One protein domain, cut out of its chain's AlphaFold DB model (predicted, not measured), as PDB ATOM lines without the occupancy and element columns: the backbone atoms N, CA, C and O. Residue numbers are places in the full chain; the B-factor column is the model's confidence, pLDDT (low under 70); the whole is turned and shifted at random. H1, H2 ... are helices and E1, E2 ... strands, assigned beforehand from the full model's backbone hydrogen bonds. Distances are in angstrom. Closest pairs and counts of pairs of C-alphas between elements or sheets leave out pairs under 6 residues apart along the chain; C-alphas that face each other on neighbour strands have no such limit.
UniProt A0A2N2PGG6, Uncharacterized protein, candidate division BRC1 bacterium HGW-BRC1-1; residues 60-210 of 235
ATOM      1  N   PHE A  60     167.072  95.856   0.867       79.50
ATOM      2  CA  PHE A  60     167.478  95.957   2.270       79.50
ATOM      3  C   PHE A  60     168.299  97.225   2.538       79.50
ATOM      4  O   PHE A  60     167.991  97.983   3.463       79.50
ATOM      5  N   PHE A  61     169.304  97.499   1.704       79.88
ATOM      6  CA  PHE A  61     170.122  98.708   1.827       79.88
ATOM      7  C   PHE A  61     169.293  99.978   1.631       79.88
ATOM      8  O   PHE A  61     169.408 100.913   2.422       79.88
ATOM      9  N   THR A  62     168.403  99.995   0.638       80.69
ATOM     10  CA  THR A  62     167.524 101.140   0.367       80.69
ATOM     11  C   THR A  62     166.572 101.403   1.533       80.69
ATOM     12  O   THR A  62     166.462 102.542   1.985       80.69
ATOM     13  N   ALA A  63     165.931 100.366   2.079       75.12
ATOM     14  CA  ALA A  63     165.021 100.497   3.214       75.12
ATOM     15  C   ALA A  63     165.744 101.000   4.473       75.12
ATOM     16  O   ALA A  63     165.280 101.938   5.123       75.12
ATOM     17  N   ARG A  64     166.918 100.437   4.789       77.69
ATOM     18  CA  ARG A  64     167.760 100.903   5.901       77.69
ATOM     19  C   ARG A  64     168.126 102.380   5.744       77.69
ATOM     20  O   ARG A  64     168.015 103.148   6.698       77.69
ATOM     21  N   ASN A  65     168.532 102.771   4.542       75.44
ATOM     22  CA  ASN A  65     168.927 104.138   4.229       75.44
ATOM     23  C   ASN A  65     167.755 105.118   4.354       75.44
ATOM     24  O   ASN A  65     167.905 106.182   4.955       75.44
ATOM     25  N   LEU A  66     166.569 104.734   3.877       78.81
ATOM     26  CA  LEU A  66     165.358 105.542   3.995       78.81
ATOM     27  C   LEU A  66     164.966 105.778   5.460       78.81
ATOM     28  O   LEU A  66     164.601 106.893   5.824       78.81
ATOM     29  N   VAL A  67     165.085 104.760   6.320       80.12
ATOM     30  CA  VAL A  67     164.810 104.898   7.762       80.12
ATOM     31  C   VAL A  67     165.758 105.906   8.412       80.12
ATOM     32  O   VAL A  67     165.318 106.720   9.223       80.12
ATOM     33  N   ILE A  68     167.043 105.875   8.058       76.12
ATOM     34  CA  ILE A  68     168.043 106.811   8.586       76.12
ATOM     35  C   ILE A  68     167.735 108.244   8.131       76.12
ATOM     36  O   ILE A  68     167.664 109.141   8.970       76.12
ATOM     37  N   ILE A  69     167.470 108.448   6.835       78.56
ATOM     38  CA  ILE A  69     167.106 109.766   6.283       78.56
ATOM     39  C   ILE A  69     165.838 110.300   6.951       78.56
ATOM     40  O   ILE A  69     165.785 111.466   7.328       78.56
ATOM     41  N   ASN A  70     164.827 109.450   7.136       82.56
ATOM     42  CA  ASN A  70     163.581 109.851   7.777       82.56
ATOM     43  C   ASN A  70     163.813 110.277   9.240       82.56
ATOM     44  O   ASN A  70     163.367 111.344   9.654       82.56
ATOM     45  N   ARG A  71     164.595 109.508  10.012       77.69
ATOM     46  CA  ARG A  71     164.967 109.888  11.388       77.69
ATOM     47  C   ARG A  71     165.704 111.224  11.439       77.69
ATOM     48  O   ARG A  71     165.390 112.051  12.293       77.69
ATOM     49  N   GLN A  72     166.626 111.455  10.508       80.19
ATOM     50  CA  GLN A  72     167.328 112.729  10.382       80.19
ATOM     51  C   GLN A  72     166.361 113.878  10.067       80.19
ATOM     52  O   GLN A  72     166.412 114.907  10.734       80.19
ATOM     53  N   ALA A  73     165.453 113.704   9.103       81.75
ATOM     54  CA  ALA A  73     164.476 114.729   8.743       81.75
ATOM     55  C   ALA A  73     163.557 115.085   9.925       81.75
ATOM     56  O   ALA A  73     163.316 116.262  10.193       81.75
ATOM     57  N   ILE A  74     163.094 114.083  10.681       82.88
ATOM     58  CA  ILE A  74     162.278 114.289  11.887       82.88
ATOM     59  C   ILE A  74     163.071 115.039  12.969       82.88
ATOM     60  O   ILE A  74     162.563 116.001  13.540       82.88
ATOM     61  N   SER A  75     164.315 114.636  13.243       82.12
ATOM     62  CA  SER A  75     165.166 115.299  14.246       82.12
ATOM     63  C   SER A  75     165.467 116.751  13.854       82.12
ATOM     64  O   SER A  75     165.272 117.662  14.656       82.12
ATOM     65  N   GLN A  76     165.836 116.997  12.595       85.81
ATOM     66  CA  GLN A  76     166.142 118.337  12.091       85.81
ATOM     67  C   GLN A  76     164.922 119.266  12.133       85.81
ATOM     68  O   GLN A  76     165.032 120.400  12.600       85.81
ATOM     69  N   THR A  77     163.757 118.797  11.677       86.38
ATOM     70  CA  THR A  77     162.514 119.588  11.711       86.38
ATOM     71  C   THR A  77     162.072 119.876  13.141       86.38
ATOM     72  O   THR A  77     161.684 121.005  13.440       86.38
ATOM     73  N   SER A  78     162.185 118.903  14.052       85.50
ATOM     74  CA  SER A  78     161.829 119.124  15.452       85.50
ATOM     75  C   SER A  78     162.777 120.103  16.145       85.50
ATOM     76  O   SER A  78     162.296 121.010  16.822       85.50
ATOM     77  N   CYS A  79     164.092 120.002  15.916       86.44
ATOM     78  CA  CYS A  79     165.061 120.969  16.433       86.44
ATOM     79  C   CYS A  79     164.830 122.379  15.878       86.44
ATOM     80  O   CYS A  79     164.899 123.334  16.644       86.44
ATOM     81  N   ALA A  80     164.507 122.524  14.588       84.62
ATOM     82  CA  ALA A  80     164.210 123.827  13.991       84.62
ATOM     83  C   ALA A  80     162.981 124.484  14.644       84.62
ATOM     84  O   ALA A  80     163.044 125.634  15.078       84.62
ATOM     85  N   ILE A  81     161.887 123.726  14.789       87.06
ATOM     86  CA  ILE A  81     160.664 124.201  15.454       87.06
ATOM     87  C   ILE A  81     160.951 124.539  16.920       87.06
ATOM     88  O   ILE A  81     160.507 125.574  17.416       87.06
ATOM     89  N   ALA A  82     161.686 123.680  17.627       87.44
ATOM     90  CA  ALA A  82     162.041 123.901  19.022       87.44
ATOM     91  C   ALA A  82     162.883 125.170  19.193       87.44
ATOM     92  O   ALA A  82     162.568 125.977  20.063       87.44
ATOM     93  N   ALA A  83     163.886 125.380  18.337       87.75
ATOM     94  CA  ALA A  83     164.734 126.566  18.352       87.75
ATOM     95  C   ALA A  83     163.908 127.841  18.140       87.75
ATOM     96  O   ALA A  83     163.990 128.763  18.944       87.75
ATOM     97  N   GLU A  84     163.038 127.875  17.127       85.44
ATOM     98  CA  GLU A  84     162.194 129.041  16.842       85.44
ATOM     99  C   GLU A  84     161.222 129.357  17.992       85.44
ATOM    100  O   GLU A  84     161.068 130.513  18.411       85.44
ATOM    101  N   ARG A  85     160.564 128.327  18.538       87.12
ATOM    102  CA  ARG A  85     159.600 128.480  19.636       87.12
ATOM    103  C   ARG A  85     160.287 128.888  20.933       87.12
ATOM    104  O   ARG A  85     159.765 129.756  21.630       87.12
ATOM    105  N   LEU A  86     161.441 128.296  21.230       89.50
ATOM    106  CA  LEU A  86     162.262 128.652  22.380       89.50
ATOM    107  C   LEU A  86     162.768 130.091  22.254       89.50
ATOM    108  O   LEU A  86     162.605 130.863  23.190       89.50
ATOM    109  N   ALA A  87     163.287 130.482  21.087       86.56
ATOM    110  CA  ALA A  87     163.732 131.846  20.811       86.56
ATOM    111  C   ALA A  87     162.613 132.861  21.050       86.56
ATOM    112  O   ALA A  87     162.796 133.864  21.732       86.56
ATOM    113  N   THR A  88     161.429 132.581  20.501       86.50
ATOM    114  CA  THR A  88     160.251 133.442  20.647       86.50
ATOM    115  C   THR A  88     159.839 133.572  22.110       86.50
ATOM    116  O   THR A  88     159.535 134.673  22.561       86.50
ATOM    117  N   PHE A  89     159.866 132.468  22.858       86.50
ATOM    118  CA  PHE A  89     159.567 132.460  24.285       86.50
ATOM    119  C   PHE A  89     160.599 133.257  25.095       86.50
ATOM    120  O   PHE A  89     160.233 134.151  25.852       86.50
ATOM    121  N   MET A  90     161.889 132.990  24.886       88.75
ATOM    122  CA  MET A  90     162.990 133.635  25.602       88.75
ATOM    123  C   MET A  90     163.099 135.134  25.298       88.75
ATOM    124  O   MET A  90     163.416 135.910  26.192       88.75
ATOM    125  N   ARG A  91     162.763 135.582  24.080       83.62
ATOM    126  CA  ARG A  91     162.684 137.021  23.747       83.62
ATOM    127  C   ARG A  91     161.616 137.765  24.550       83.62
ATOM    128  O   ARG A  91     161.696 138.983  24.670       83.62
ATOM    129  N   GLY A  92     160.600 137.058  25.045       82.00
ATOM    130  CA  GLY A  92     159.562 137.615  25.913       82.00
ATOM    131  C   GLY A  92     159.944 137.655  27.394       82.00
ATOM    132  O   GLY A  92     159.131 138.090  28.204       82.00
ATOM    133  N   ALA A  93     161.136 137.182  27.761       85.25
ATOM    134  CA  ALA A  93     161.609 137.201  29.136       85.25
ATOM    135  C   ALA A  93     162.041 138.608  29.564       85.25
ATOM    136  O   ALA A  93     162.540 139.383  28.748       85.25
ATOM    137  N   ALA A  94     161.898 138.897  30.857       85.50
ATOM    138  CA  ALA A  94     162.510 140.059  31.491       85.50
ATOM    139  C   ALA A  94     164.003 139.828  31.757       85.50
ATOM    140  O   ALA A  94     164.822 140.701  31.485       85.50
ATOM    141  N   TYR A  95     164.347 138.649  32.283       86.94
ATOM    142  CA  TYR A  95     165.720 138.243  32.572       86.94
ATOM    143  C   TYR A  95     165.852 136.712  32.637       86.94
ATOM    144  O   TYR A  95     164.862 135.972  32.693       86.94
ATOM    145  N   PHE A  96     167.097 136.247  32.644       89.25
ATOM    146  CA  PHE A  96     167.505 134.852  32.732       89.25
ATOM    147  C   PHE A  96     168.305 134.606  34.010       89.25
ATOM    148  O   PHE A  96     169.123 135.430  34.415       89.25
ATOM    149  N   GLU A  97     168.090 133.450  34.630       88.81
ATOM    150  CA  GLU A  97     168.746 133.076  35.882       88.81
ATOM    151  C   GLU A  97     169.183 131.598  35.818       88.81
ATOM    152  O   GLU A  97     168.343 130.716  35.587       88.81
ATOM    153  N   PRO A  98     170.481 131.289  35.997       89.19
ATOM    154  CA  PRO A  98     170.946 129.909  36.115       89.19
ATOM    155  C   PRO A  98     170.486 129.285  37.444       89.19
ATOM    156  O   PRO A  98     170.176 129.984  38.409       89.19
ATOM    157  N   TYR A  99     170.428 127.953  37.524       87.19
ATOM    158  CA  TYR A  99     170.099 127.288  38.790       87.19
ATOM    159  C   TYR A  99     171.244 127.401  39.801       87.19
ATOM    160  O   TYR A  99     172.419 127.409  39.443       87.19
ATOM    161  N   ALA A 100     170.905 127.425  41.092       80.44
ATOM    162  CA  ALA A 100     171.903 127.368  42.153       80.44
ATOM    163  C   ALA A 100     172.718 126.064  42.047       80.44
ATOM    164  O   ALA A 100     172.147 124.976  41.973       80.44
ATOM    165  N   GLY A 101     174.046 126.185  42.038       75.00
ATOM    166  CA  GLY A 101     174.969 125.061  41.853       75.00
ATOM    167  C   GLY A 101     175.334 124.767  40.395       75.00
ATOM    168  O   GLY A 101     176.284 124.021  40.162       75.00
ATOM    169  N   ASP A 102     174.657 125.384  39.423       77.75
ATOM    170  CA  ASP A 102     175.128 125.379  38.043       77.75
ATOM    171  C   ASP A 102     176.324 126.343  37.936       77.75
ATOM    172  O   ASP A 102     176.265 127.497  38.369       77.75
ATOM    173  N   VAL A 103     177.444 125.870  37.388       67.62
ATOM    174  CA  VAL A 103     178.649 126.696  37.263       67.62
ATOM    175  C   VAL A 103     178.436 127.697  36.125       67.62
ATOM    176  O   VAL A 103     178.444 127.322  34.958       67.62
ATOM    177  N   ALA A 104     178.257 128.978  36.455       57.72
ATOM    178  CA  ALA A 104     177.978 130.049  35.489       57.72
ATOM    179  C   ALA A 104     179.160 130.400  34.549       57.72
ATOM    180  O   ALA A 104     179.066 131.332  33.758       57.72
ATOM    181  N   THR A 105     180.287 129.684  34.613       55.56
ATOM    182  CA  THR A 105     181.495 129.983  33.828       55.56
ATOM    183  C   THR A 105     181.486 129.257  32.487       55.56
ATOM    184  O   THR A 105     181.905 128.105  32.451       55.56
ATOM    185  N   THR A 106     181.059 129.875  31.376       52.69
ATOM    186  CA  THR A 106     181.114 129.309  29.991       52.69
ATOM    187  C   THR A 106     180.605 127.862  29.819       52.69
ATOM    188  O   THR A 106     180.748 127.262  28.754       52.69
ATOM    189  N   ALA A 107     180.033 127.267  30.861       58.22
ATOM    190  CA  ALA A 107     179.742 125.858  30.930       58.22
ATOM    191  C   ALA A 107     178.403 125.652  30.250       58.22
ATOM    192  O   ALA A 107     177.466 126.424  30.447       58.22
ATOM    193  N   ALA A 108     178.336 124.606  29.441       74.00
ATOM    194  CA  ALA A 108     177.128 124.204  28.756       74.00
ATOM    195  C   ALA A 108     176.029 123.867  29.777       74.00
ATOM    196  O   ALA A 108     175.978 122.755  30.310       74.00
ATOM    197  N   LEU A 109     175.155 124.831  30.067       86.94
ATOM    198  CA  LEU A 109     174.030 124.644  30.968       86.94
ATOM    199  C   LEU A 109     172.961 123.805  30.267       86.94
ATOM    200  O   LEU A 109     172.703 123.950  29.074       86.94
ATOM    201  N   ARG A 110     172.311 122.913  31.014       88.81
ATOM    202  CA  ARG A 110     171.227 122.056  30.493       88.81
ATOM    203  C   ARG A 110     169.840 122.517  30.921       88.81
ATOM    204  O   ARG A 110     168.838 121.955  30.477       88.81
ATOM    205  N   ARG A 111     169.788 123.508  31.807       91.75
ATOM    206  CA  ARG A 111     168.571 124.071  32.375       91.75
ATOM    207  C   ARG A 111     168.771 125.542  32.688       91.75
ATOM    208  O   ARG A 111     169.892 125.972  32.935       91.75
ATOM    209  N   MET A 112     167.682 126.294  32.694       91.62
ATOM    210  CA  MET A 112     167.699 127.705  33.046       91.62
ATOM    211  C   MET A 112     166.312 128.173  33.460       91.62
ATOM    212  O   MET A 112     165.302 127.682  32.947       91.62
ATOM    213  N   LYS A 113     166.276 129.143  34.371       93.25
ATOM    214  CA  LYS A 113     165.059 129.853  34.741       93.25
ATOM    215  C   LYS A 113     164.899 131.078  33.852       93.25
ATOM    216  O   LYS A 113     165.848 131.815  33.588       93.25
ATOM    217  N   ILE A 114     163.679 131.287  33.390       91.88
ATOM    218  CA  ILE A 114     163.296 132.365  32.490       91.88
ATOM    219  C   ILE A 114     162.215 133.164  33.204       91.88
ATOM    220  O   ILE A 114     161.127 132.647  33.461       91.88
ATOM    221  N   ALA A 115     162.507 134.416  33.541       89.94
ATOM    222  CA  ALA A 115     161.547 135.288  34.197       89.94
ATOM    223  C   ALA A 115     160.570 135.854  33.162       89.94
ATOM    224  O   ALA A 115     160.917 136.734  32.376       89.94
ATOM    225  N   VAL A 116     159.345 135.331  33.146       88.56
ATOM    226  CA  VAL A 116     158.275 135.756  32.241       88.56
ATOM    227  C   VAL A 116     157.450 136.847  32.927       88.56
ATOM    228  O   VAL A 116     156.904 136.592  34.003       88.56
ATOM    229  N   PRO A 117     157.313 138.046  32.339       83.75
ATOM    230  CA  PRO A 117     156.471 139.098  32.897       83.75
ATOM    231  C   PRO A 117     155.008 138.651  33.008       83.75
ATOM    232  O   PRO A 117     154.413 138.193  32.032       83.75
ATOM    233  N   THR A 118     154.413 138.814  34.187       84.44
ATOM    234  CA  THR A 118     152.970 138.600  34.429       84.44
ATOM    235  C   THR A 118     152.217 139.901  34.694       84.44
ATOM    236  O   THR A 118     150.990 139.922  34.701       84.44
ATOM    237  N   GLY A 119     152.950 140.992  34.902       71.94
ATOM    238  CA  GLY A 119     152.435 142.338  35.111       71.94
ATOM    239  C   GLY A 119     153.560 143.359  34.972       71.94
ATOM    240  O   GLY A 119     154.659 143.024  34.537       71.94
ATOM    241  N   GLN A 120     153.302 144.608  35.362       69.44
ATOM    242  CA  GLN A 120     154.309 145.676  35.269       69.44
ATOM    243  C   GLN A 120     155.474 145.517  36.252       69.44
ATOM    244  O   GLN A 120     156.546 146.036  35.983       69.44
ATOM    245  N   THR A 121     155.275 144.826  37.378       73.81
ATOM    246  CA  THR A 121     156.276 144.677  38.455       73.81
ATOM    247  C   THR A 121     156.430 143.233  38.936       73.81
ATOM    248  O   THR A 121     157.121 142.976  39.918       73.81
ATOM    249  N   SER A 122     155.782 142.276  38.267       78.31
ATOM    250  CA  SER A 122     155.792 140.869  38.661       78.31
ATOM    251  C   SER A 122     156.246 139.970  37.521       78.31
ATOM    252  O   SER A 122     155.862 140.148  36.360       78.31
ATOM    253  N   VAL A 123     157.054 138.976  37.882       85.50
ATOM    254  CA  VAL A 123     157.486 137.904  36.990       85.50
ATOM    255  C   VAL A 123     157.072 136.563  37.565       85.50
ATOM    256  O   VAL A 123     157.102 136.349  38.777       85.50
ATOM    257  N   ASN A 124     156.743 135.643  36.674       89.06
ATOM    258  CA  ASN A 124     156.662 134.229  36.974       89.06
ATOM    259  C   ASN A 124     157.890 133.532  36.376       89.06
ATOM    260  O   ASN A 124     158.270 133.806  35.236       89.06
ATOM    261  N   LYS A 125     158.524 132.637  37.132       91.81
ATOM    262  CA  LYS A 125     159.709 131.915  36.661       91.81
ATOM    263  C   LYS A 125     159.272 130.651  35.933       91.81
ATOM    264  O   LYS A 125     158.751 129.722  36.540       91.81
ATOM    265  N   ALA A 126     159.495 130.634  34.627       93.50
ATOM    266  CA  ALA A 126     159.436 129.432  33.813       93.50
ATOM    267  C   ALA A 126     160.802 128.734  33.814       93.50
ATOM    268  O   ALA A 126     161.827 129.345  34.109       93.50
ATOM    269  N   VAL A 127     160.835 127.457  33.457       94.94
ATOM    270  CA  VAL A 127     162.050 126.648  33.410       94.94
ATOM    271  C   VAL A 127     162.138 125.968  32.062       94.94
ATOM    272  O   VAL A 127     161.213 125.282  31.637       94.94
ATOM    273  N   VAL A 128     163.279 126.128  31.407       94.56
ATOM    274  CA  VAL A 128     163.662 125.300  30.264       94.56
ATOM    275  C   VAL A 128     164.683 124.299  30.757       94.56
ATOM    276  O   VAL A 128     165.655 124.689  31.398       94.56
ATOM    277  N   ALA A 129     164.466 123.020  30.476       94.62
ATOM    278  CA  ALA A 129     165.367 121.947  30.865       94.62
ATOM    279  C   ALA A 129     165.448 120.879  29.775       94.62
ATOM    280  O   ALA A 129     164.470 120.588  29.087       94.62
ATOM    281  N   PHE A 130     166.622 120.273  29.625       94.38
ATOM    282  CA  PHE A 130     166.821 119.162  28.705       94.38
ATOM    283  C   PHE A 130     166.944 117.832  29.437       94.38
ATOM    284  O   PHE A 130     167.872 117.612  30.221       94.38
ATOM    285  N   ASN A 131     166.038 116.918  29.106       93.56
ATOM    286  CA  ASN A 131     166.026 115.551  29.593       93.56
ATOM    287  C   ASN A 131     166.905 114.671  28.697       93.56
ATOM    288  O   ASN A 131     166.535 114.334  27.568       93.56
ATOM    289  N   ASN A 132     168.079 114.286  29.198       88.19
ATOM    290  CA  ASN A 132     169.065 113.556  28.404       88.19
ATOM    291  C   ASN A 132     168.683 112.083  28.208       88.19
ATOM    292  O   ASN A 132     169.067 111.486  27.201       88.19
ATOM    293  N   ARG A 133     167.888 111.506  29.121       89.19
ATOM    294  CA  ARG A 133     167.345 110.145  28.978       89.19
ATOM    295  C   ARG A 133     166.300 110.060  27.876       89.19
ATOM    296  O   ARG A 133     166.341 109.138  27.067       89.19
ATOM    297  N   THR A 134     165.363 111.005  27.841       90.06
ATOM    298  CA  THR A 134     164.258 110.964  26.871       90.06
ATOM    299  C   THR A 134     164.528 111.752  25.591       90.06
ATOM    300  O   THR A 134     163.732 111.646  24.656       90.06
ATOM    301  N   LYS A 135     165.645 112.493  25.525       89.38
ATOM    302  CA  LYS A 135     166.036 113.337  24.384       89.38
ATOM    303  C   LYS A 135     164.971 114.380  24.057       89.38
ATOM    304  O   LYS A 135     164.525 114.527  22.912       89.38
ATOM    305  N   LYS A 136     164.521 115.066  25.112       91.88
ATOM    306  CA  LYS A 136     163.474 116.084  25.043       91.88
ATOM    307  C   LYS A 136     163.915 117.393  25.661       91.88
ATOM    308  O   LYS A 136     164.471 117.411  26.757       91.88
ATOM    309  N   LEU A 137     163.601 118.479  24.969       93.00
ATOM    310  CA  LEU A 137     163.601 119.812  25.552       93.00
ATOM    311  C   LEU A 137     162.221 120.068  26.144       93.00
ATOM    312  O   LEU A 137     161.213 119.964  25.442       93.00
ATOM    313  N   GLU A 138     162.185 120.381  27.427       95.25
ATOM    314  CA  GLU A 138     160.972 120.510  28.219       95.25
ATOM    315  C   GLU A 138     160.879 121.938  28.762       95.25
ATOM    316  O   GLU A 138     161.848 122.488  29.291       95.25
ATOM    317  N   LEU A 139     159.713 122.552  28.567       94.44
ATOM    318  CA  LEU A 139     159.376 123.876  29.068       94.44
ATOM    319  C   LEU A 139     158.297 123.728  30.136       94.44
ATOM    320  O   LEU A 139     157.220 123.187  29.873       94.44
ATOM    321  N   TYR A 140     158.594 124.270  31.304       95.69
ATOM    322  CA  TYR A 140     157.713 124.359  32.453       95.69
ATOM    323  C   TYR A 140     157.385 125.829  32.670       95.69
ATOM    324  O   TYR A 140     158.283 126.654  32.809       95.69
ATOM    325  N   MET A 141     156.112 126.193  32.695       93.00
ATOM    326  CA  MET A 141     155.679 127.579  32.880       93.00
ATOM    327  C   MET A 141     155.751 128.027  34.343       93.00
ATOM    328  O   MET A 141     155.515 129.196  34.626       93.00
ATOM    329  N   ASN A 142     156.072 127.124  35.270       91.69
ATOM    330  CA  ASN A 142     156.210 127.398  36.695       91.69
ATOM    331  C   ASN A 142     157.417 126.630  37.247       91.69
ATOM    332  O   ASN A 142     157.505 125.419  37.082       91.69
ATOM    333  N   GLU A 143     158.329 127.315  37.930       91.88
ATOM    334  CA  GLU A 143     159.501 126.702  38.563       91.88
ATOM    335  C   GLU A 143     159.124 125.596  39.553       91.88
ATOM    336  O   GLU A 143     159.797 124.575  39.624       91.88
ATOM    337  N   ASN A 144     157.995 125.740  40.247       91.88
ATOM    338  CA  ASN A 144     157.543 124.756  41.227       91.88
ATOM    339  C   ASN A 144     156.973 123.474  40.595       91.88
ATOM    340  O   ASN A 144     156.704 122.516  41.319       91.88
ATOM    341  N   SER A 145     156.747 123.432  39.274       91.62
ATOM    342  CA  SER A 145     156.235 122.231  38.593       91.62
ATOM    343  C   SER A 145     157.331 121.255  38.162       91.62
ATOM    344  O   SER A 145     157.022 120.178  37.641       91.62
ATOM    345  N   VAL A 146     158.599 121.603  38.396       94.56
ATOM    346  CA  VAL A 146     159.753 120.782  38.040       94.56
ATOM    347  C   VAL A 146     160.694 120.610  39.226       94.56
ATOM    348  O   VAL A 146     161.036 121.543  39.943       94.56
ATOM    349  N   SER A 147     161.141 119.377  39.409       94.19
ATOM    350  CA  SER A 147     162.271 119.020  40.264       94.19
ATOM    351  C   SER A 147     163.353 118.370  39.406       94.19
ATOM    352  O   SER A 147     163.121 118.087  38.233       94.19
ATOM    353  N   PHE A 148     164.547 118.146  39.949       92.69
ATOM    354  CA  PHE A 148     165.640 117.516  39.207       92.69
ATOM    355  C   PHE A 148     166.152 116.302  39.958       92.69
ATOM    356  O   PHE A 148     166.314 116.346  41.178       92.69
ATOM    357  N   ASP A 149     166.410 115.227  39.224       91.94
ATOM    358  CA  ASP A 149     167.015 114.031  39.795       91.94
ATOM    359  C   ASP A 149     168.546 114.156  39.925       91.94
ATOM    360  O   ASP A 149     169.147 115.177  39.582       91.94
ATOM    361  N   GLY A 150     169.201 113.091  40.400       85.94
ATOM    362  CA  GLY A 150     170.658 113.061  40.579       85.94
ATOM    363  C   GLY A 150     171.481 113.220  39.291       85.94
ATOM    364  O   GLY A 150     172.665 113.525  39.374       85.94
ATOM    365  N   ASN A 151     170.874 113.064  38.108       86.06
ATOM    366  CA  ASN A 151     171.516 113.272  36.804       86.06
ATOM    367  C   ASN A 151     171.182 114.643  36.190       86.06
ATOM    368  O   ASN A 151     171.496 114.897  35.018       86.06
ATOM    369  N   MET A 152     170.537 115.514  36.973       86.69
ATOM    370  CA  MET A 152     170.009 116.806  36.542       86.69
ATOM    371  C   MET A 152     168.958 116.692  35.428       86.69
ATOM    372  O   MET A 152     168.739 117.655  34.690       86.69
ATOM    373  N   ASP A 153     168.304 115.536  35.283       92.12
ATOM    374  CA  ASP A 153     167.151 115.419  34.396       92.12
ATOM    375  C   ASP A 153     165.904 115.956  35.112       92.12
ATOM    376  O   ASP A 153     165.711 115.689  36.305       92.12
ATOM    377  N   PRO A 154     165.043 116.706  34.408       94.25
ATOM    378  CA  PRO A 154     163.826 117.235  34.995       94.25
ATOM    379  C   PRO A 154     162.825 116.109  35.305       94.25
ATOM    380  O   PRO A 154     162.652 115.154  34.542       94.25
ATOM    381  N   VAL A 155     162.152 116.243  36.444       94.38
ATOM    382  CA  VAL A 155     161.088 115.374  36.946       94.38
ATOM    383  C   VAL A 155     159.876 116.255  37.226       94.38
ATOM    384  O   VAL A 155     159.868 117.058  38.162       94.38
ATOM    385  N   GLY A 156     158.859 116.117  36.382       91.62
ATOM    386  CA  GLY A 156     157.633 116.907  36.419       91.62
ATOM    387  C   GLY A 156     156.877 116.798  35.098       91.62
ATOM    388  O   GLY A 156     157.373 116.212  34.132       91.62
ATOM    389  N   THR A 157     155.687 117.388  35.036       92.00
ATOM    390  CA  THR A 157     154.887 117.439  33.804       92.00
ATOM    391  C   THR A 157     155.182 118.740  33.069       92.00
ATOM    392  O   THR A 157     154.818 119.811  33.544       92.00
ATOM    393  N   ALA A 158     155.850 118.648  31.919       93.69
ATOM    394  CA  ALA A 158     156.153 119.815  31.098       93.69
ATOM    395  C   ALA A 158     154.893 120.351  30.406       93.69
ATOM    396  O   ALA A 158     154.120 119.577  29.836       93.69
ATOM    397  N   ASP A 159     154.729 121.674  30.379       93.62
ATOM    398  CA  ASP A 159     153.666 122.343  29.620       93.62
ATOM    399  C   ASP A 159     153.871 122.168  28.113       93.62
ATOM    400  O   ASP A 159     152.919 122.029  27.341       93.62
ATOM    401  N   ARG A 160     155.137 122.177  27.677       91.44
ATOM    402  CA  ARG A 160     155.527 121.898  26.291       91.44
ATOM    403  C   ARG A 160     156.764 121.017  26.266       91.44
ATOM    404  O   ARG A 160     157.684 121.202  27.056       91.44
ATOM    405  N   SER A 161     156.807 120.084  25.320       92.56
ATOM    406  CA  SER A 161     157.989 119.257  25.084       92.56
ATOM    407  C   SER A 161     158.282 119.120  23.595       92.56
ATOM    408  O   SER A 161     157.375 118.940  22.781       92.56
ATOM    409  N   PHE A 162     159.562 119.186  23.252       89.88
ATOM    410  CA  PHE A 162     160.078 118.964  21.906       89.88
ATOM    411  C   PHE A 162     160.937 117.705  21.926       89.88
ATOM    412  O   PHE A 162     161.770 117.545  22.815       89.88
ATOM    413  N   ARG A 163     160.710 116.781  20.989       88.31
ATOM    414  CA  ARG A 163     161.377 115.468  20.949       88.31
ATOM    415  C   ARG A 163     162.440 115.431  19.856       88.31
ATOM    416  O   ARG A 163     162.408 116.237  18.943       88.31
ATOM    417  N   GLY A 164     163.328 114.441  19.904       80.69
ATOM    418  CA  GLY A 164     164.295 114.222  18.822       80.69
ATOM    419  C   GLY A 164     165.427 115.247  18.803       80.69
ATOM    420  O   GLY A 164     166.020 115.470  17.750       80.69
ATOM    421  N   ILE A 165     165.707 115.853  19.959       87.31
ATOM    422  CA  ILE A 165     166.855 116.728  20.189       87.31
ATOM    423  C   ILE A 165     167.960 115.861  20.791       87.31
ATOM    424  O   ILE A 165     167.777 115.276  21.859       87.31
ATOM    425  N   GLU A 166     169.097 115.757  20.111       86.19
ATOM    426  CA  GLU A 166     170.187 114.870  20.529       86.19
ATOM    427  C   GLU A 166     170.940 115.431  21.731       86.19
ATOM    428  O   GLU A 166     171.233 114.709  22.699       86.19
ATOM    429  N   ARG A 167     171.235 116.731  21.662       87.31
ATOM    430  CA  ARG A 167     171.895 117.503  22.711       87.31
ATOM    431  C   ARG A 167     171.335 118.916  22.750       87.31
ATOM    432  O   ARG A 167     170.877 119.453  21.743       87.31
ATOM    433  N   PHE A 168     171.386 119.498  23.935       89.88
ATOM    434  CA  PHE A 168     170.981 120.866  24.188       89.88
ATOM    435  C   PHE A 168     171.970 121.511  25.139       89.88
ATOM    436  O   PHE A 168     172.313 120.923  26.169       89.88
ATOM    437  N   THR A 169     172.370 122.721  24.785       89.50
ATOM    438  CA  THR A 169     173.331 123.513  25.532       89.50
ATOM    439  C   THR A 169     172.838 124.948  25.604       89.50
ATOM    440  O   THR A 169     172.439 125.530  24.598       89.50
ATOM    441  N   LEU A 170     172.893 125.524  26.797       89.12
ATOM    442  CA  LEU A 170     172.703 126.941  27.047       89.12
ATOM    443  C   LEU A 170     174.047 127.545  27.441       89.12
ATOM    444  O   LEU A 170     174.727 127.039  28.333       89.12
ATOM    445  N   ILE A 171     174.415 128.631  26.776       88.62
ATOM    446  CA  ILE A 171     175.568 129.451  27.129       88.62
ATOM    447  C   ILE A 171     175.009 130.724  27.749       88.62
ATOM    448  O   ILE A 171     174.377 131.535  27.067       88.62
ATOM    449  N   TYR A 172     175.187 130.846  29.060       85.44
ATOM    450  CA  TYR A 172     174.778 132.018  29.820       85.44
ATOM    451  C   TYR A 172     175.881 133.074  29.752       85.44
ATOM    452  O   TYR A 172     176.998 132.819  30.197       85.44
ATOM    453  N   GLU A 173     175.568 134.234  29.175       83.25
ATOM    454  CA  GLU A 173     176.494 135.371  29.105       83.25
ATOM    455  C   GLU A 173     176.156 136.414  30.170       83.25
ATOM    456  O   GLU A 173     177.043 136.901  30.868       83.25
ATOM    457  N   SER A 174     174.871 136.743  30.315       80.94
ATOM    458  CA  SER A 174     174.379 137.688  31.318       80.94
ATOM    459  C   SER A 174     172.909 137.436  31.641       80.94
ATOM    460  O   SER A 174     172.231 136.639  30.988       80.94
ATOM    461  N   ALA A 175     172.368 138.179  32.610       83.94
ATOM    462  CA  ALA A 175     170.943 138.139  32.936       83.94
ATOM    463  C   ALA A 175     170.039 138.510  31.746       83.94
ATOM    464  O   ALA A 175     168.852 138.195  31.763       83.94
ATOM    465  N   PHE A 176     170.583 139.131  30.697       83.69
ATOM    466  CA  PHE A 176     169.819 139.582  29.536       83.69
ATOM    467  C   PHE A 176     170.177 138.866  28.243       83.69
ATOM    468  O   PHE A 176     169.448 139.031  27.269       83.69
ATOM    469  N   ARG A 177     171.253 138.074  28.210       84.12
ATOM    470  CA  ARG A 177     171.705 137.404  26.992       84.12
ATOM    471  C   ARG A 177     172.069 135.953  27.239       84.12
ATOM    472  O   ARG A 177     172.882 135.628  28.105       84.12
ATOM    473  N   VAL A 178     171.459 135.085  26.439       86.62
ATOM    474  CA  VAL A 178     171.686 133.644  26.476       86.62
ATOM    475  C   VAL A 178     171.679 133.097  25.061       86.62
ATOM    476  O   VAL A 178     170.759 133.357  24.286       86.62
ATOM    477  N   THR A 179     172.660 132.251  24.767       89.44
ATOM    478  CA  THR A 179     172.685 131.470  23.534       89.44
ATOM    479  C   THR A 179     172.171 130.059  23.796       89.44
ATOM    480  O   THR A 179     172.690 129.342  24.649       89.44
ATOM    481  N   ALA A 180     171.157 129.641  23.043       89.50
ATOM    482  CA  ALA A 180     170.623 128.287  23.049       89.50
ATOM    483  C   ALA A 180     171.086 127.512  21.813       89.50
ATOM    484  O   ALA A 180     170.875 127.938  20.678       89.50
ATOM    485  N   MET A 181     171.686 126.348  22.035       89.88
ATOM    486  CA  MET A 181     172.183 125.453  20.996       89.88
ATOM    487  C   MET A 181     171.410 124.138  21.049       89.88
ATOM    488  O   MET A 181     171.425 123.438  22.063       89.88
ATOM    489  N   LEU A 182     170.725 123.805  19.956       89.94
ATOM    490  CA  LEU A 182     170.001 122.548  19.776       89.94
ATOM    491  C   LEU A 182     170.713 121.711  18.716       89.94
ATOM    492  O   LEU A 182     170.775 122.107  17.552       89.94
ATOM    493  N   GLU A 183     171.206 120.539  19.097       87.19
ATOM    494  CA  GLU A 183     171.876 119.615  18.185       87.19
ATOM    495  C   GLU A 183     170.916 118.514  17.717       87.19
ATOM    496  O   GLU A 183     170.160 117.938  18.505       87.19
ATOM    497  N   TYR A 184     170.958 118.203  16.422       84.31
ATOM    498  CA  TYR A 184     170.216 117.111  15.794       84.31
ATOM    499  C   TYR A 184     171.171 116.107  15.159       84.31
ATOM    500  O   TYR A 184     172.286 116.449  14.752       84.31
ATOM    501  N   GLN A 185     170.725 114.858  15.039       75.06
ATOM    502  CA  GLN A 185     171.533 113.828  14.401       75.06
ATOM    503  C   GLN A 185     171.637 114.100  12.898       75.06
ATOM    504  O   GLN A 185     170.629 114.205  12.199       75.06
ATOM    505  N   TYR A 186     172.865 114.166  12.394       68.25
ATOM    506  CA  TYR A 186     173.164 114.267  10.974       68.25
ATOM    507  C   TYR A 186     173.966 113.043  10.535       68.25
ATOM    508  O   TYR A 186     175.056 112.763  11.034       68.25
ATOM    509  N   SER A 187     173.446 112.302   9.563       61.88
ATOM    510  CA  SER A 187     174.216 111.293   8.842       61.88
ATOM    511  C   SER A 187     174.386 111.788   7.417       61.88
ATOM    512  O   SER A 187     173.480 111.652   6.598       61.88
ATOM    513  N   GLY A 188     175.525 112.410   7.112       56.34
ATOM    514  CA  GLY A 188     175.801 112.841   5.743       56.34
ATOM    515  C   GLY A 188     175.646 111.684   4.753       56.34
ATOM    516  O   GLY A 188     175.988 110.541   5.074       56.34
ATOM    517  N   PHE A 189     175.171 111.978   3.538       51.81
ATOM    518  CA  PHE A 189     174.963 110.987   2.467       51.81
ATOM    519  C   PHE A 189     176.195 110.088   2.231       51.81
ATOM    520  O   PHE A 189     176.053 108.901   1.947       51.81
ATOM    521  N   ALA A 190     177.409 110.616   2.434       44.69
ATOM    522  CA  ALA A 190     178.674 109.900   2.246       44.69
ATOM    523  C   ALA A 190     178.975 108.801   3.293       44.69
ATOM    524  O   ALA A 190     179.874 107.991   3.081       44.69
ATOM    525  N   LYS A 191     178.251 108.743   4.421       50.03
ATOM    526  CA  LYS A 191     178.503 107.779   5.515       50.03
ATOM    527  C   LYS A 191     177.466 106.661   5.633       50.03
ATOM    528  O   LYS A 191     177.586 105.849   6.544       50.03
ATOM    529  N   MET A 192     176.523 106.526   4.696       51.09
ATOM    530  CA  MET A 192     175.607 105.368   4.657       51.09
ATOM    531  C   MET A 192     176.332 104.010   4.556       51.09
ATOM    532  O   MET A 192     175.753 102.973   4.874       51.09
ATOM    533  N   LEU A 193     177.614 104.026   4.176       48.94
ATOM    534  CA  LEU A 193     178.500 102.863   4.120       48.94
ATOM    535  C   LEU A 193     179.421 102.702   5.343       48.94
ATOM    536  O   LEU A 193     180.130 101.704   5.412       48.94
ATOM    537  N   ASN A 194     179.445 103.644   6.296       42.78
ATOM    538  CA  ASN A 194     180.459 103.658   7.353       42.78
ATOM    539  C   ASN A 194     179.872 103.449   8.762       42.78
ATOM    540  O   ASN A 194     178.818 103.971   9.119       42.78
ATOM    541  N   THR A 195     180.573 102.623   9.533       49.38
ATOM    542  CA  THR A 195     180.212 102.025  10.826       49.38
ATOM    543  C   THR A 195     179.760 103.026  11.895       49.38
ATOM    544  O   THR A 195     180.229 104.160  11.951       49.38
ATOM    545  N   GLY A 196     178.857 102.573  12.774       48.06
ATOM    546  CA  GLY A 196     178.076 103.361  13.742       48.06
ATOM    547  C   GLY A 196     178.820 104.110  14.858       48.06
ATOM    548  O   GLY A 196     178.194 104.415  15.867       48.06
ATOM    549  N   SER A 197     180.110 104.422  14.712       50.91
ATOM    550  CA  SER A 197     180.920 105.115  15.726       50.91
ATOM    551  C   SER A 197     181.161 106.608  15.461       50.91
ATOM    552  O   SER A 197     181.704 107.282  16.327       50.91
ATOM    553  N   ASN A 198     180.733 107.161  14.318       53.81
ATOM    554  CA  ASN A 198     180.959 108.572  13.969       53.81
ATOM    555  C   ASN A 198     179.647 109.336  13.736       53.81
ATOM    556  O   ASN A 198     179.366 109.755  12.606       53.81
ATOM    557  N   MET A 199     178.849 109.507  14.796       56.59
ATOM    558  CA  MET A 199     177.668 110.376  14.757       56.59
ATOM    559  C   MET A 199     178.116 111.821  14.520       56.59
ATOM    560  O   MET A 199     178.933 112.351  15.271       56.59
ATOM    561  N   GLN A 200     177.622 112.439  13.449       64.38
ATOM    562  CA  GLN A 200     177.776 113.871  13.222       64.38
ATOM    563  C   GLN A 200     176.515 114.567  13.719       64.38
ATOM    564  O   GLN A 200     175.416 114.013  13.645       64.38
ATOM    565  N   TYR A 201     176.684 115.778  14.227       66.81
ATOM    566  CA  TYR A 201     175.578 116.593  14.696       66.81
ATOM    567  C   TYR A 201     175.507 117.852  13.844       66.81
ATOM    568  O   TYR A 201     176.523 118.499  13.591       66.81
ATOM    569  N   GLY A 202     174.308 118.163  13.365       72.94
ATOM    570  CA  GLY A 202     173.989 119.516  12.940       72.94
ATOM    571  C   GLY A 202     173.492 120.303  14.147       72.94
ATOM    572  O   GLY A 202     173.014 119.710  15.114       72.94
ATOM    573  N   GLN A 203     173.591 121.628  14.102       82.06
ATOM    574  CA  GLN A 203     173.166 122.480  15.211       82.06
ATOM    575  C   GLN A 203     172.334 123.663  14.730       82.06
ATOM    576  O   GLN A 203     172.621 124.258  13.691       82.06
ATOM    577  N   PHE A 204     171.314 124.005  15.510       80.88
ATOM    578  CA  PHE A 204     170.636 125.291  15.457       80.88
ATOM    579  C   PHE A 204     171.093 126.111  16.653       80.88
ATOM    580  O   PHE A 204     170.920 125.692  17.797       80.88
ATOM    581  N   ILE A 205     171.682 127.270  16.379       83.56
ATOM    582  CA  ILE A 205     172.129 128.211  17.399       83.56
ATOM    583  C   ILE A 205     171.174 129.393  17.372       83.56
ATOM    584  O   ILE A 205     170.920 129.972  16.317       83.56
ATOM    585  N   THR A 206     170.624 129.731  18.529       81.94
ATOM    586  CA  THR A 206     169.802 130.921  18.715       81.94
ATOM    587  C   THR A 206     170.406 131.754  19.828       81.94
ATOM    588  O   THR A 206     170.353 131.362  20.988       81.94
ATOM    589  N   ASP A 207     170.936 132.916  19.469       81.56
ATOM    590  CA  ASP A 207     171.285 133.957  20.429       81.56
ATOM    591  C   ASP A 207     170.030 134.774  20.761       81.56
ATOM    592  O   ASP A 207     169.278 135.189  19.865       81.56
ATOM    593  N   VAL A 208     169.752 134.939  22.051       79.75
ATOM    594  CA  VAL A 208     168.546 135.602  22.533       79.75
ATOM    595  C   VAL A 208     168.901 136.679  23.538       79.75
ATOM    596  O   VAL A 208     169.540 136.422  24.555       79.75
ATOM    597  N   ILE A 209     168.372 137.871  23.273       76.75
ATOM    598  CA  ILE A 209     168.393 139.003  24.189       76.75
ATOM    599  C   ILE A 209     166.983 139.180  24.762       76.75
ATOM    600  O   ILE A 209     166.001 139.230  24.013       76.75
ATOM    601  N   ALA A 210     166.882 139.240  26.088       69.56
ATOM    602  CA  ALA A 210     165.647 139.522  26.809       69.56
ATOM    603  C   ALA A 210     165.158 140.944  26.489       69.56
ATOM    604  O   ALA A 210     165.941 141.898  26.478       69.56
TER     605      ALA A 210
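AT A GLANCE: This is residues 60 to 210 of the 235 residues of an uncharacterized protein of candidate division BRC1 bacterium HGW-BRC1-1 (UniProt A0A2N2PGG6). What does the model look like at first sight? Two twisted sheets, E1 E2 E3 E4 E7 and E8 E9 E10, stand partly face to face, and one long helix, H1, fills the wedge that opens between E4 and E7 of the one and E9 and E10 of the other, running along the strands of both. A small hairpin, E5 and E6, packs on E3, apart from H1. What is it made of, and how large is it? The printed part has 151 residues, with one named helix and then ten named strands, H1 followed by E1 to E10; the three sheets run E1 E2 E3 E4 E7, E8 E9 E10 and E5 E6, each antiparallel, and the class is mixed, helices and strands. It is compact, with a radius of gyration of the C-alphas of 17.0 A, and spans 61 by 30 by 29 A, with residue 60 of H1 and the link 187 to 199 towards one end of the length.

IN THESE COORDINATES: Where are the strands of the largest sheet? E1 is residues 95 to 97, E2 111 to 117, E3 123 to 131, E4 136 to 140 and E7 160 to 163. E3 measures 25.0 A from first to last C-alpha and E2 19.3 A. Where are the other strands? E8 is residues 167 to 174, 22.1 A long, E9 177 to 186, 28.2 A, and E10 200 to 209, 29.0 A, ending with C-alpha 209 at (168.393, 139.003, 24.189). E5 is residues 146 to 148 and E6 154 to 156. Where does the helix run? H1 is residues 60 to 91 and measures 46.6 A, from C-alpha 60 at (167.478, 95.957, 2.270) to C-alpha 91 at (162.684, 137.021, 23.747).

HOW THE PARTS SIT: How is the largest sheet joined? E1 E2 E3 E4 form a meander, each strand the antiparallel neighbour of the one before, and E7 is the edge strand beside E4. N 113 and O 97 are 2.9 A apart between E1 and E2, N 114 and O 126 2.8 A between E2 and E3, N 129 and O 138 2.9 A between E3 and E4, and N 162 and O 137 2.9 A between E4 and E7. This sheet is strongly twisted, its strands' lines turning by 65 degrees from edge to edge. How does the second sheet stand to it? The two form a sandwich, two sheets face to face, the facing parts 9.8 A centre to centre and the strands at 31 degrees. E8 E9 E10 is also a meander, with N 171 and O 179 2.8 A apart and N 180 and O 206 2.8 A apart. Where is H1? H1 makes two layers, a helix on one face of a sheet, with each of them: it lies over E9 and E10 at a height over the sheet of 8.3 A, the closest C-alphas to E9 being Ser 75 and Tyr 184, 5.6 A apart. Over the larger sheet its height is 9.7 A, and its closest C-alphas to E7 are Ala 82 and Phe 162, 6.0 A apart. In H1 every O i to N i+4 pair is within hydrogen-bond range. And E5 and E6? In this hairpin N 155 and O 147 are 2.7 A apart, and the closest C-alphas of E3 and E6 are those of Asn 131 and Pro 154, 6.1 A apart.

THE WHOLE: How far does it reach? The two C-alphas farthest apart are those of Phe 60 and Thr 121, 61.7 A. Is it continuous? The printed part has no cut; the links E1 to E2 and E9 to E10 are long, with 13 residues each, and the others are tight. Where is confidence low? The mean pLDDT of the printed part is 81.9, and residues 103 to 107, 120, 186 to 201 and 210 are under 70.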